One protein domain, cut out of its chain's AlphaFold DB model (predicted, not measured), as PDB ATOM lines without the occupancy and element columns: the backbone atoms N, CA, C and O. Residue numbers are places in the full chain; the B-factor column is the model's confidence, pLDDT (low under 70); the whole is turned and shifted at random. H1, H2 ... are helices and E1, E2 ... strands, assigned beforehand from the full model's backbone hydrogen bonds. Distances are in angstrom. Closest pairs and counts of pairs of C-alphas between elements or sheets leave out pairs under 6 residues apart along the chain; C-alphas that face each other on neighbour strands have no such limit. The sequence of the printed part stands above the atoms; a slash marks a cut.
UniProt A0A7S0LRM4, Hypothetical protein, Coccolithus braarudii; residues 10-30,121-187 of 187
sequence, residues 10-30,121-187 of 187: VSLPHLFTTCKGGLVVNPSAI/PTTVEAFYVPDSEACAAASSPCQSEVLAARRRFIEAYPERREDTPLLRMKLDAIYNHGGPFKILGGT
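This is residues 10 to 30 and 121 to 187 of the 187 residues of the protein "Hypothetical protein" of Coccolithus braarudii (UniProt A0A7S0LRM4). With little regular structure, the model is a small twisted sheet with helix H1 over one face and a long loop, residues 170 to 181, reaching out between E3 and E4. The 88 printed residues hold E1, E2, H1, E3, E4, class mixed, two layers; the mixed sheet runs E1 E2 E3 E4. It is compact, radius of gyration of the C-alphas 13.2 A, spans 39 by 33 by 23 A.

E2, residues 124 to 130, is antiparallel to E1, residues 22 to 25 (N 24 and O 126, 2.8 A), and parallel to E3, residues 166 to 169 (N 167 and O 127, 2.7 A). E3 and E4, residues 182 to 184, form a hairpin (N 168 and O 182, 3.2 A). H1, residues 141 to 156, is on the sheet, height 9.2 A, over E2; their closest C-alphas, Val 129 and Gln 143, are 6.1 A apart. E2, H1, E3 form a strand-helix-strand unit, parallel strands joined through a helix, crossover right-handed. In H1, 11 of 12 O i to N i+4 pairs are within hydrogen-bond range.

E1 begins at C-alpha 22 (48.382, -16.260, 24.519); E4 ends at C-alpha 184 (34.662, -14.406, 29.809). E2 measures 17.6 A, H1 22.3 A.

Residues 31 to 120 are cut out, leaving 11.3 A between C-alphas 30 and 121. The E3 to E4 link is long. Residues 10 to 19 and 171 to 187 have pLDDT under 70.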
ATOM      1  N   VAL A  10      34.249 -24.621  18.887       43.41
ATOM      2  CA  VAL A  10      35.456 -25.041  18.186       43.41
ATOM      3  C   VAL A  10      36.305 -25.724  19.232       43.41
ATOM      4  O   VAL A  10      37.004 -25.036  19.964       43.41
ATOM      5  N   SER A  11      36.240 -27.057  19.322       42.97
ATOM      6  CA  SER A  11      37.290 -27.819  20.007       42.97
ATOM      7  C   SER A  11      38.600 -27.429  19.339       42.97
ATOM      8  O   SER A  11      38.841 -27.792  18.192       42.97
ATOM      9  N   LEU A  12      39.372 -26.567  19.999       50.94
ATOM     10  CA  LEU A  12      40.689 -26.145  19.556       50.94
ATOM     11  C   LEU A  12      41.619 -27.307  19.912       50.94
ATOM     12  O   LEU A  12      42.076 -27.368  21.055       50.94
ATOM     13  N   PRO A  13      41.904 -28.248  18.988       49.19
ATOM     14  CA  PRO A  13      42.483 -29.557  19.321       49.19
ATOM     15  C   PRO A  13      43.973 -29.472  19.708       49.19
ATOM     16  O   PRO A  13      44.706 -30.460  19.709       49.19
ATOM     17  N   HIS A  14      44.459 -28.256  19.944       57.28
ATOM     18  CA  HIS A  14      45.839 -27.841  19.774       57.28
ATOM     19  C   HIS A  14      46.223 -26.779  20.810       57.28
ATOM     20  O   HIS A  14      47.032 -25.901  20.529       57.28
ATOM     21  N   LEU A  15      45.619 -26.795  22.002       54.50
ATOM     22  CA  LEU A  15      46.182 -26.047  23.121       54.50
ATOM     23  C   LEU A  15      47.237 -26.944  23.790       54.50
ATOM     24  O   LEU A  15      46.954 -28.078  24.163       54.50
ATOM     25  N   PHE A  16      48.481 -26.467  23.868       59.72
ATOM     26  CA  PHE A  16      49.648 -27.291  24.234       59.72
ATOM     27  C   PHE A  16      50.135 -27.061  25.668       59.72
ATOM     28  O   PHE A  16      51.061 -27.724  26.128       59.72
ATOM     29  N   THR A  17      49.548 -26.099  26.385       63.91
ATOM     30  CA  THR A  17      50.009 -25.721  27.721       63.91
ATOM     31  C   THR A  17      48.865 -25.257  28.613       63.91
ATOM     32  O   THR A  17      48.041 -24.431  28.226       63.91
ATOM     33  N   THR A  18      48.833 -25.799  29.833       68.31
ATOM     34  CA  THR A  18      47.982 -25.334  30.937       68.31
ATOM     35  C   THR A  18      48.605 -24.150  31.672       68.31
ATOM     36  O   THR A  18      47.910 -23.544  32.472       68.31
ATOM     37  N   CYS A  19      49.892 -23.845  31.468       69.44
ATOM     38  CA  CYS A  19      50.660 -22.895  32.286       69.44
ATOM     39  C   CYS A  19      50.851 -21.525  31.619       69.44
ATOM     40  O   CYS A  19      51.353 -20.608  32.264       69.44
ATOM     41  N   LYS A  20      50.535 -21.377  30.328       75.69
ATOM     42  CA  LYS A  20      50.684 -20.107  29.603       75.69
ATOM     43  C   LYS A  20      49.453 -19.825  28.760       75.69
ATOM     44  O   LYS A  20      48.944 -20.714  28.086       75.69
ATOM     45  N   GLY A  21      48.985 -18.585  28.791       79.94
ATOM     46  CA  GLY A  21      48.016 -18.108  27.816       79.94
ATOM     47  C   GLY A  21      48.685 -17.475  26.603       79.94
ATOM     48  O   GLY A  21      49.900 -17.566  26.420       79.94
ATOM     49  N   GLY A  22      47.887 -16.834  25.760       85.94
ATOM     50  CA  GLY A  22      48.382 -16.260  24.519       85.94
ATOM     51  C   GLY A  22      47.318 -15.489  23.759       85.94
ATOM     52  O   GLY A  22      46.423 -14.882  24.347       85.94
ATOM     53  N   LEU A  23      47.439 -15.511  22.437       88.44
ATOM     54  CA  LEU A  23      46.526 -14.859  21.507       88.44
ATOM     55  C   LEU A  23      46.047 -15.840  20.434       88.44
ATOM     56  O   LEU A  23      46.724 -16.823  20.132       88.44
ATOM     57  N   VAL A  24      44.873 -15.557  19.877       86.81
ATOM     58  CA  VAL A  24      44.303 -16.227  18.707       86.81
ATOM     59  C   VAL A  24      44.557 -15.334  17.498       86.81
ATOM     60  O   VAL A  24      44.229 -14.145  17.525       86.81
ATOM     61  N   VAL A  25      45.172 -15.904  16.463       86.56
ATOM     62  CA  VAL A  25      45.496 -15.202  15.217       86.56
ATOM     63  C   VAL A  25      44.471 -15.513  14.137       86.56
ATOM     64  O   VAL A  25      44.112 -16.676  13.957       86.56
ATOM     65  N   ASN A  26      44.074 -14.499  13.371       85.31
ATOM     66  CA  ASN A  26      43.305 -14.689  12.147       85.31
ATOM     67  C   ASN A  26      44.241 -15.240  11.057       85.31
ATOM     68  O   ASN A  26      45.106 -14.498  10.578       85.31
ATOM     69  N   PRO A  27      44.077 -16.501  10.613       80.12
ATOM     70  CA  PRO A  27      44.969 -17.103   9.627       80.12
ATOM     71  C   PRO A  27      44.894 -16.420   8.256       80.12
ATOM     72  O   PRO A  27      45.843 -16.513   7.488       80.12
ATOM     73  N   SER A  28      43.799 -15.716   7.947       84.00
ATOM     74  CA  SER A  28      43.643 -14.975   6.686       84.00
ATOM     75  C   SER A  28      44.384 -13.634   6.683       84.00
ATOM     76  O   SER A  28      44.543 -13.029   5.627       84.00
ATOM     77  N   ALA A  29      44.813 -13.154   7.854       85.38
ATOM     78  CA  ALA A  29      45.510 -11.881   8.037       85.38
ATOM     79  C   ALA A  29      47.011 -12.061   8.333       85.38
ATOM     80  O   ALA A  29      47.684 -11.110   8.734       85.38
ATOM     81  N   ILE A  30      47.535 -13.280   8.177       86.56
ATOM     82  CA  ILE A  30      48.953 -13.608   8.341       86.56
ATOM     83  C   ILE A  30      49.428 -14.481   7.189       86.56
ATOM     84  O   ILE A  30      48.682 -15.301   6.662       86.56
ATOM     85  N   PRO A 121      45.152  -4.034  13.272       94.50
ATOM     86  CA  PRO A 121      44.965  -4.946  14.403       94.50
ATOM     87  C   PRO A 121      44.125  -6.195  14.093       94.50
ATOM     88  O   PRO A 121      43.880  -7.003  14.989       94.50
ATOM     89  N   THR A 122      43.654  -6.373  12.854       92.44
ATOM     90  CA  THR A 122      42.725  -7.458  12.485       92.44
ATOM     91  C   THR A 122      43.361  -8.846  12.532       92.44
ATOM     92  O   THR A 122      42.643  -9.843  12.610       92.44
ATOM     93  N   THR A 123      44.692  -8.914  12.570       91.75
ATOM     94  CA  THR A 123      45.458 -10.135  12.816       91.75
ATOM     95  C   THR A 123      45.150 -10.798  14.164       91.75
ATOM     96  O   THR A 123      45.238 -12.021  14.260       91.75
ATOM     97  N   VAL A 124      44.780 -10.037  15.200       92.94
ATOM     98  CA  VAL A 124      44.461 -10.588  16.527       92.94
ATOM     99  C   VAL A 124      42.945 -10.702  16.690       92.94
ATOM    100  O   VAL A 124      42.228  -9.699  16.665       92.94
ATOM    101  N   GLU A 125      42.459 -11.927  16.884       92.00
ATOM    102  CA  GLU A 125      41.030 -12.216  17.071       92.00
ATOM    103  C   GLU A 125      40.642 -12.297  18.541       92.00
ATOM    104  O   GLU A 125      39.543 -11.909  18.912       92.00
ATOM    105  N   ALA A 126      41.536 -12.792  19.395       91.12
ATOM    106  CA  ALA A 126      41.282 -12.899  20.822       91.12
ATOM    107  C   ALA A 126      42.585 -13.010  21.614       91.12
ATOM    108  O   ALA A 126      43.643 -13.334  21.076       91.12
ATOM    109  N   PHE A 127      42.484 -12.813  22.922       91.31
ATOM    110  CA  PHE A 127      43.475 -13.275  23.891       91.31
ATOM    111  C   PHE A 127      42.898 -14.468  24.634       91.31
ATOM    112  O   PHE A 127      41.682 -14.559  24.782       91.31
ATOM    113  N   TYR A 128      43.731 -15.369  25.139       87.69
ATOM    114  CA  TYR A 128      43.245 -16.498  25.922       87.69
ATOM    115  C   TYR A 128      44.102 -16.772  27.150       87.69
ATOM    116  O   TYR A 128      45.316 -16.577  27.144       87.69
ATOM    117  N   VAL A 129      43.454 -17.288  28.190       86.25
ATOM    118  CA  VAL A 129      44.089 -17.902  29.359       86.25
ATOM    119  C   VAL A 129      43.608 -19.350  29.487       86.25
ATOM    120  O   VAL A 129      42.420 -19.606  29.264       86.25
ATOM    121  N   PRO A 130      44.483 -20.311  29.829       79.25
ATOM    122  CA  PRO A 130      44.063 -21.668  30.134       79.25
ATOM    123  C   PRO A 130      43.136 -21.698  31.351       79.25
ATOM    124  O   PRO A 130      43.329 -20.963  32.321       79.25
ATOM    125  N   ASP A 131      42.146 -22.580  31.316       80.31
ATOM    126  CA  ASP A 131      41.331 -22.931  32.471       80.31
ATOM    127  C   ASP A 131      42.043 -24.034  33.259       80.31
ATOM    128  O   ASP A 131      41.776 -25.224  33.098       80.31
ATOM    129  N   SER A 132      43.036 -23.629  34.042       75.81
ATOM    130  CA  SER A 132      43.874 -24.520  34.841       75.81
ATOM    131  C   SER A 132      44.125 -23.914  36.218       75.81
ATOM    132  O   SER A 132      44.069 -22.694  36.385       75.81
ATOM    133  N   GLU A 133      44.468 -24.747  37.201       77.44
ATOM    134  CA  GLU A 133      44.894 -24.262  38.522       77.44
ATOM    135  C   GLU A 133      46.145 -23.376  38.429       77.44
ATOM    136  O   GLU A 133      46.216 -22.330  39.072       77.44
ATOM    137  N   ALA A 134      47.083 -23.728  37.542       72.44
ATOM    138  CA  ALA A 134      48.294 -22.952  37.272       72.44
ATOM    139  C   ALA A 134      48.011 -21.517  36.783       72.44
ATOM    140  O   ALA A 134      48.810 -20.611  37.018       72.44
ATOM    141  N   CYS A 135      46.867 -21.304  36.130       75.00
ATOM    142  CA  CYS A 135      46.420 -20.008  35.623       75.00
ATOM    143  C   CYS A 135      45.199 -19.457  36.379       75.00
ATOM    144  O   CYS A 135      44.591 -18.486  35.932       75.00
ATOM    145  N   ALA A 136      44.807 -20.067  37.505       77.19
ATOM    146  CA  ALA A 136      43.597 -19.688  38.234       77.19
ATOM    147  C   ALA A 136      43.767 -18.377  39.012       77.19
ATOM    148  O   ALA A 136      42.820 -17.594  39.123       77.19
ATOM    149  N   ALA A 137      44.964 -18.131  39.552       77.44
ATOM    150  CA  ALA A 137      45.256 -16.903  40.274       77.44
ATOM    151  C   ALA A 137      45.451 -15.733  39.300       77.44
ATOM    152  O   ALA A 137      46.294 -15.798  38.404       77.44
ATOM    153  N   ALA A 138      44.755 -14.618  39.547       73.12
ATOM    154  CA  ALA A 138      44.885 -13.392  38.751       73.12
ATOM    155  C   ALA A 138      46.317 -12.832  38.722       73.12
ATOM    156  O   ALA A 138      46.716 -12.188  37.753       73.12
ATOM    157  N   SER A 139      47.088 -13.095  39.779       74.50
ATOM    158  CA  SER A 139      48.497 -12.727  39.917       74.50
ATOM    159  C   SER A 139      49.467 -13.744  39.312       74.50
ATOM    160  O   SER A 139      50.669 -13.485  39.308       74.50
ATOM    161  N   SER A 140      48.993 -14.893  38.816       79.62
ATOM    162  CA  SER A 140      49.870 -15.866  38.162       79.62
ATOM    163  C   SER A 140      50.552 -15.222  36.946       79.62
ATOM    164  O   SER A 140      49.912 -14.441  36.230       79.62
ATOM    165  N   PRO A 141      51.830 -15.536  36.659       77.56
ATOM    166  CA  PRO A 141      52.489 -15.087  35.431       77.56
ATOM    167  C   PRO A 141      51.678 -15.445  34.178       77.56
ATOM    168  O   PRO A 141      51.513 -14.619  33.287       77.56
ATOM    169  N   CYS A 142      51.050 -16.626  34.182       78.50
ATOM    170  CA  CYS A 142      50.152 -17.080  33.124       78.50
ATOM    171  C   CYS A 142      49.048 -16.070  32.777       78.50
ATOM    172  O   CYS A 142      48.843 -15.742  31.608       78.50
ATOM    173  N   GLN A 143      48.313 -15.589  33.784       84.88
ATOM    174  CA  GLN A 143      47.181 -14.692  33.571       84.88
ATOM    175  C   GLN A 143      47.632 -13.232  33.446       84.88
ATOM    176  O   GLN A 143      47.126 -12.497  32.597       84.88
ATOM    177  N   SER A 144      48.586 -12.803  34.272       87.19
ATOM    178  CA  SER A 144      49.025 -11.405  34.328       87.19
ATOM    179  C   SER A 144      49.708 -10.940  33.036       87.19
ATOM    180  O   SER A 144      49.413  -9.834  32.577       87.19
ATOM    181  N   GLU A 145      50.528 -11.779  32.394       88.12
ATOM    182  CA  GLU A 145      51.183 -11.443  31.121       88.12
ATOM    183  C   GLU A 145      50.169 -11.264  29.983       88.12
ATOM    184  O   GLU A 145      50.232 -10.276  29.247       88.12
ATOM    185  N   VAL A 146      49.180 -12.158  29.879       90.00
ATOM    186  CA  VAL A 146      48.119 -12.079  28.860       90.00
ATOM    187  C   VAL A 146      47.238 -10.856  29.075       90.00
ATOM    188  O   VAL A 146      46.937 -10.132  28.125       90.00
ATOM    189  N   LEU A 147      46.837 -10.588  30.320       91.38
ATOM    190  CA  LEU A 147      46.035  -9.411  30.648       91.38
ATOM    191  C   LEU A 147      46.793  -8.111  30.358       91.38
ATOM    192  O   LEU A 147      46.197  -7.159  29.850       91.38
ATOM    193  N   ALA A 148      48.094  -8.062  30.653       92.62
ATOM    194  CA  ALA A 148      48.938  -6.917  30.330       92.62
ATOM    195  C   ALA A 148      49.088  -6.734  28.811       92.62
ATOM    196  O   ALA A 148      48.959  -5.612  28.320       92.62
ATOM    197  N   ALA A 149      49.303  -7.818  28.060       93.50
ATOM    198  CA  ALA A 149      49.385  -7.782  26.602       93.50
ATOM    199  C   ALA A 149      48.066  -7.315  25.966       93.50
ATOM    200  O   ALA A 149      48.078  -6.392  25.151       93.50
ATOM    201  N   ARG A 150      46.922  -7.870  26.399       94.00
ATOM    202  CA  ARG A 150      45.595  -7.439  25.938       94.00
ATOM    203  C   ARG A 150      45.349  -5.968  26.234       94.00
ATOM    204  O   ARG A 150      44.849  -5.254  25.374       94.00
ATOM    205  N   ARG A 151      45.700  -5.500  27.434       95.12
ATOM    206  CA  ARG A 151      45.534  -4.091  27.806       95.12
ATOM    207  C   ARG A 151      46.301  -3.173  26.858       95.12
ATOM    208  O   ARG A 151      45.689  -2.281  26.289       95.12
ATOM    209  N   ARG A 152      47.590  -3.449  26.626       96.88
ATOM    210  CA  ARG A 152      48.422  -2.682  25.682       96.88
ATOM    211  C   ARG A 152      47.861  -2.718  24.261       96.88
ATOM    212  O   ARG A 152      47.887  -1.709  23.569       96.88
ATOM    213  N   PHE A 153      47.333  -3.865  23.834       96.00
ATOM    214  CA  PHE A 153      46.682  -3.996  22.532       96.00
ATOM    215  C   PHE A 153      45.425  -3.117  22.432       96.00
ATOM    216  O   PHE A 153      45.288  -2.381  21.466       96.00
ATOM    217  N   ILE A 154      44.549  -3.114  23.441       96.38
ATOM    218  CA  ILE A 154      43.347  -2.260  23.458       96.38
ATOM    219  C   ILE A 154      43.679  -0.773  23.625       96.38
ATOM    220  O   ILE A 154      42.956   0.073  23.109       96.38
ATOM    221  N   GLU A 155      44.754  -0.432  24.332       96.94
ATOM    222  CA  GLU A 155      45.256   0.947  24.406       96.94
ATOM    223  C   GLU A 155      45.747   1.439  23.037       96.94
ATOM    224  O   GLU A 155      45.488   2.584  22.677       96.94
ATOM    225  N   ALA A 156      46.415   0.573  22.267       97.12
ATOM    226  CA  ALA A 156      46.880   0.886  20.917       97.12
ATOM    227  C   ALA A 156      45.752   0.881  19.867       97.12
ATOM    228  O   ALA A 156      45.810   1.666  18.924       97.12
ATOM    229  N   TYR A 157      44.737   0.027  20.045       96.88
ATOM    230  CA  TYR A 157      43.623  -0.180  19.110       96.88
ATOM    231  C   TYR A 157      42.267  -0.158  19.842       96.88
ATOM    232  O   TYR A 157      41.641  -1.209  20.036       96.88
ATOM    233  N   PRO A 158      41.797   1.016  20.311       96.31
ATOM    234  CA  PRO A 158      40.577   1.119  21.115       96.31
ATOM    235  C   PRO A 158      39.324   0.587  20.415       96.31
ATOM    236  O   PRO A 158      38.434   0.053  21.077       96.31
ATOM    237  N   GLU A 159      39.270   0.682  19.086       94.50
ATOM    238  CA  GLU A 159      38.193   0.163  18.242       94.50
ATOM    239  C   GLU A 159      38.040  -1.361  18.326       94.50
ATOM    240  O   GLU A 159      36.973  -1.886  18.033       94.50
ATOM    241  N   ARG A 160      39.074  -2.079  18.781       93.44
ATOM    242  CA  ARG A 160      39.070  -3.542  18.921       93.44
ATOM    243  C   ARG A 160      38.594  -4.036  20.285       93.44
ATOM    244  O   ARG A 160      38.593  -5.241  20.522       93.44
ATOM    245  N   ARG A 161      38.206  -3.143  21.205       90.69
ATOM    246  CA  ARG A 161      37.848  -3.499  22.594       90.69
ATOM    247  C   ARG A 161      36.787  -4.587  22.693       90.69
ATOM    248  O   ARG A 161      36.987  -5.544  23.445       90.69
ATOM    249  N   GLU A 162      35.712  -4.427  21.933       89.75
ATOM    250  CA  GLU A 162      34.579  -5.353  21.915       89.75
ATOM    251  C   GLU A 162      34.850  -6.567  21.013       89.75
ATOM    252  O   GLU A 162      34.440  -7.683  21.326       89.75
ATOM    253  N   ASP A 163      35.627  -6.372  19.943       88.88
ATOM    254  CA  ASP A 163      35.900  -7.390  18.920       88.88
ATOM    255  C   ASP A 163      37.088  -8.305  19.251       88.88
ATOM    256  O   ASP A 163      37.415  -9.206  18.482       88.88
ATOM    257  N   THR A 164      37.791  -8.067  20.360       90.50
ATOM    258  CA  THR A 164      38.951  -8.865  20.789       90.50
ATOM    259  C   THR A 164      38.737  -9.386  22.218       90.50
ATOM    260  O   THR A 164      39.244  -8.812  23.200       90.50
ATOM    261  N   PRO A 165      37.945 -10.467  22.373       91.31
ATOM    262  CA  PRO A 165      37.597 -11.020  23.675       91.31
ATOM    263  C   PRO A 165      38.801 -11.625  24.405       91.31
ATOM    264  O   PRO A 165      39.827 -11.966  23.811       91.31
ATOM    265  N   LEU A 166      38.650 -11.776  25.723       89.06
ATOM    266  CA  LEU A 166      39.498 -12.641  26.537       89.06
ATOM    267  C   LEU A 166      38.792 -13.989  26.735       89.06
ATOM    268  O   LEU A 166      37.751 -14.084  27.381       89.06
ATOM    269  N   LEU A 167      39.374 -15.045  26.188       86.94
ATOM    270  CA  LEU A 167      38.859 -16.404  26.260       86.94
ATOM    271  C   LEU A 167      39.437 -17.128  27.473       86.94
ATOM    272  O   LEU A 167      40.619 -16.994  27.793       86.94
ATOM    273  N   ARG A 168      38.613 -17.951  28.122       82.75
ATOM    274  CA  ARG A 168      39.085 -18.956  29.072       82.75
ATOM    275  C   ARG A 168      38.989 -20.314  28.394       82.75
ATOM    276  O   ARG A 168      37.900 -20.829  28.148       82.75
ATOM    277  N   MET A 169      40.144 -20.852  28.034       77.00
ATOM    278  CA  MET A 169      40.234 -22.078  27.258       77.00
ATOM    279  C   MET A 169      40.438 -23.261  28.181       77.00
ATOM    280  O   MET A 169      41.503 -23.414  28.776       77.00
ATOM    281  N   LYS A 170      39.434 -24.128  28.265       70.81
ATOM    282  CA  LYS A 170      39.662 -25.465  28.794       70.81
ATOM    283  C   LYS A 170      40.566 -26.196  27.822       70.81
ATOM    284  O   LYS A 170      40.338 -26.180  26.614       70.81
ATOM    285  N   LEU A 171      41.604 -26.813  28.360       63.16
ATOM    286  CA  LEU A 171      42.261 -27.886  27.646       63.16
ATOM    287  C   LEU A 171      41.270 -29.029  27.632       63.16
ATOM    288  O   LEU A 171      41.141 -29.753  28.618       63.16
ATOM    289  N   ASP A 172      40.528 -29.132  26.532       51.56
ATOM    290  CA  ASP A 172      39.832 -30.365  26.237       51.56
ATOM    291  C   ASP A 172      40.867 -31.466  26.322       51.56
ATOM    292  O   ASP A 172      41.954 -31.387  25.738       51.56
ATOM    293  N   ALA A 173      40.537 -32.453  27.139       42.34
ATOM    294  CA  ALA A 173      41.319 -33.642  27.273       42.34
ATOM    295  C   ALA A 173      41.520 -34.201  25.856       42.34
ATOM    296  O   ALA A 173      40.666 -34.881  25.302       42.34
ATOM    297  N   ILE A 174      42.709 -34.005  25.294       42.16
ATOM    298  CA  ILE A 174      43.234 -34.903  24.261       42.16
ATOM    299  C   ILE A 174      43.262 -36.351  24.823       42.16
ATOM    300  O   ILE A 174      43.343 -37.318  24.076       42.16
ATOM    301  N   TYR A 175      43.066 -36.503  26.141       42.53
ATOM    302  CA  TYR A 175      42.746 -37.742  26.837       42.53
ATOM    303  C   TYR A 175      41.268 -38.166  26.876       42.53
ATOM    304  O   TYR A 175      41.036 -39.309  27.244       42.53
ATOM    305  N   ASN A 176      40.276 -37.331  26.541       30.81
ATOM    306  CA  ASN A 176      38.865 -37.728  26.456       30.81
ATOM    307  C   ASN A 176      38.002 -36.699  25.703       30.81
ATOM    308  O   ASN A 176      37.852 -35.550  26.108       30.81
ATOM    309  N   HIS A 177      37.391 -37.175  24.624       34.03
ATOM    310  CA  HIS A 177      36.445 -36.497  23.743       34.03
ATOM    311  C   HIS A 177      35.447 -35.539  24.438       34.03
ATOM    312  O   HIS A 177      34.572 -35.987  25.174       34.03
ATOM    313  N   GLY A 178      35.513 -34.248  24.079       36.53
ATOM    314  CA  GLY A 178      34.409 -33.279  24.151       36.53
ATOM    315  C   GLY A 178      34.280 -32.480  25.452       36.53
ATOM    316  O   GLY A 178      33.730 -32.971  26.436       36.53
ATOM    317  N   GLY A 179      34.678 -31.204  25.430       30.53
ATOM    318  CA  GLY A 179      34.351 -30.238  26.479       30.53
ATOM    319  C   GLY A 179      34.022 -28.837  25.924       30.53
ATOM    320  O   GLY A 179      34.541 -28.434  24.887       30.53
ATOM    321  N   PRO A 180      33.115 -28.074  26.568       38.75
ATOM    322  CA  PRO A 180      32.693 -26.756  26.087       38.75
ATOM    323  C   PRO A 180      33.588 -25.610  26.599       38.75
ATOM    324  O   PRO A 180      33.997 -25.583  27.767       38.75
ATOM    325  N   PHE A 181      33.825 -24.612  25.741       42.09
ATOM    326  CA  PHE A 181      34.537 -23.362  26.053       42.09
ATOM    327  C   PHE A 181      33.680 -22.396  26.872       42.09
ATOM    328  O   PHE A 181      32.456 -22.367  26.749       42.09
ATOM    329  N   LYS A 182      34.331 -21.531  27.662       39.59
ATOM    330  CA  LYS A 182      33.680 -20.400  28.334       39.59
ATOM    331  C   LYS A 182      34.341 -19.089  27.906       39.59
ATOM    332  O   LYS A 182      35.497 -18.828  28.226       39.59
ATOM    333  N   ILE A 183      33.591 -18.240  27.209       40.81
ATOM    334  CA  ILE A 183      33.997 -16.855  26.943       40.81
ATOM    335  C   ILE A 183      33.787 -16.065  28.239       40.81
ATOM    336  O   ILE A 183      32.704 -16.112  28.824       40.81
ATOM    337  N   LEU A 184      34.817 -15.359  28.713       36.69
ATOM    338  CA  LEU A 184      34.662 -14.406  29.809       36.69
ATOM    339  C   LEU A 184      34.405 -13.025  29.195       36.69
ATOM    340  O   LEU A 184      35.305 -12.414  28.625       36.69
ATOM    341  N   GLY A 185      33.146 -12.585  29.252       30.95
ATOM    342  CA  GLY A 185      32.699 -11.305  28.701       30.95
ATOM    343  C   GLY A 185      33.347 -10.097  29.381       30.95
ATOM    344  O   GLY A 185      33.613 -10.117  30.586       30.95
ATOM    345  N   GLY A 186      33.602  -9.065  28.572       33.75
ATOM    346  CA  GLY A 186      33.998  -7.730  29.009       33.75
ATOM    347  C   GLY A 186      32.862  -7.006  29.730       33.75
ATOM    348  O   GLY A 186      31.687  -7.280  29.490       33.75
ATOM    349  N   THR A 187      33.264  -6.138  30.655       31.00
ATOM    350  CA  THR A 187      32.421  -5.220  31.435       31.00
ATOM    351  C   THR A 187      31.856  -4.092  30.597       31.00
ATOM    352  O   THR A 187      32.672  -3.513  29.841       31.00
TER     353      THR A 187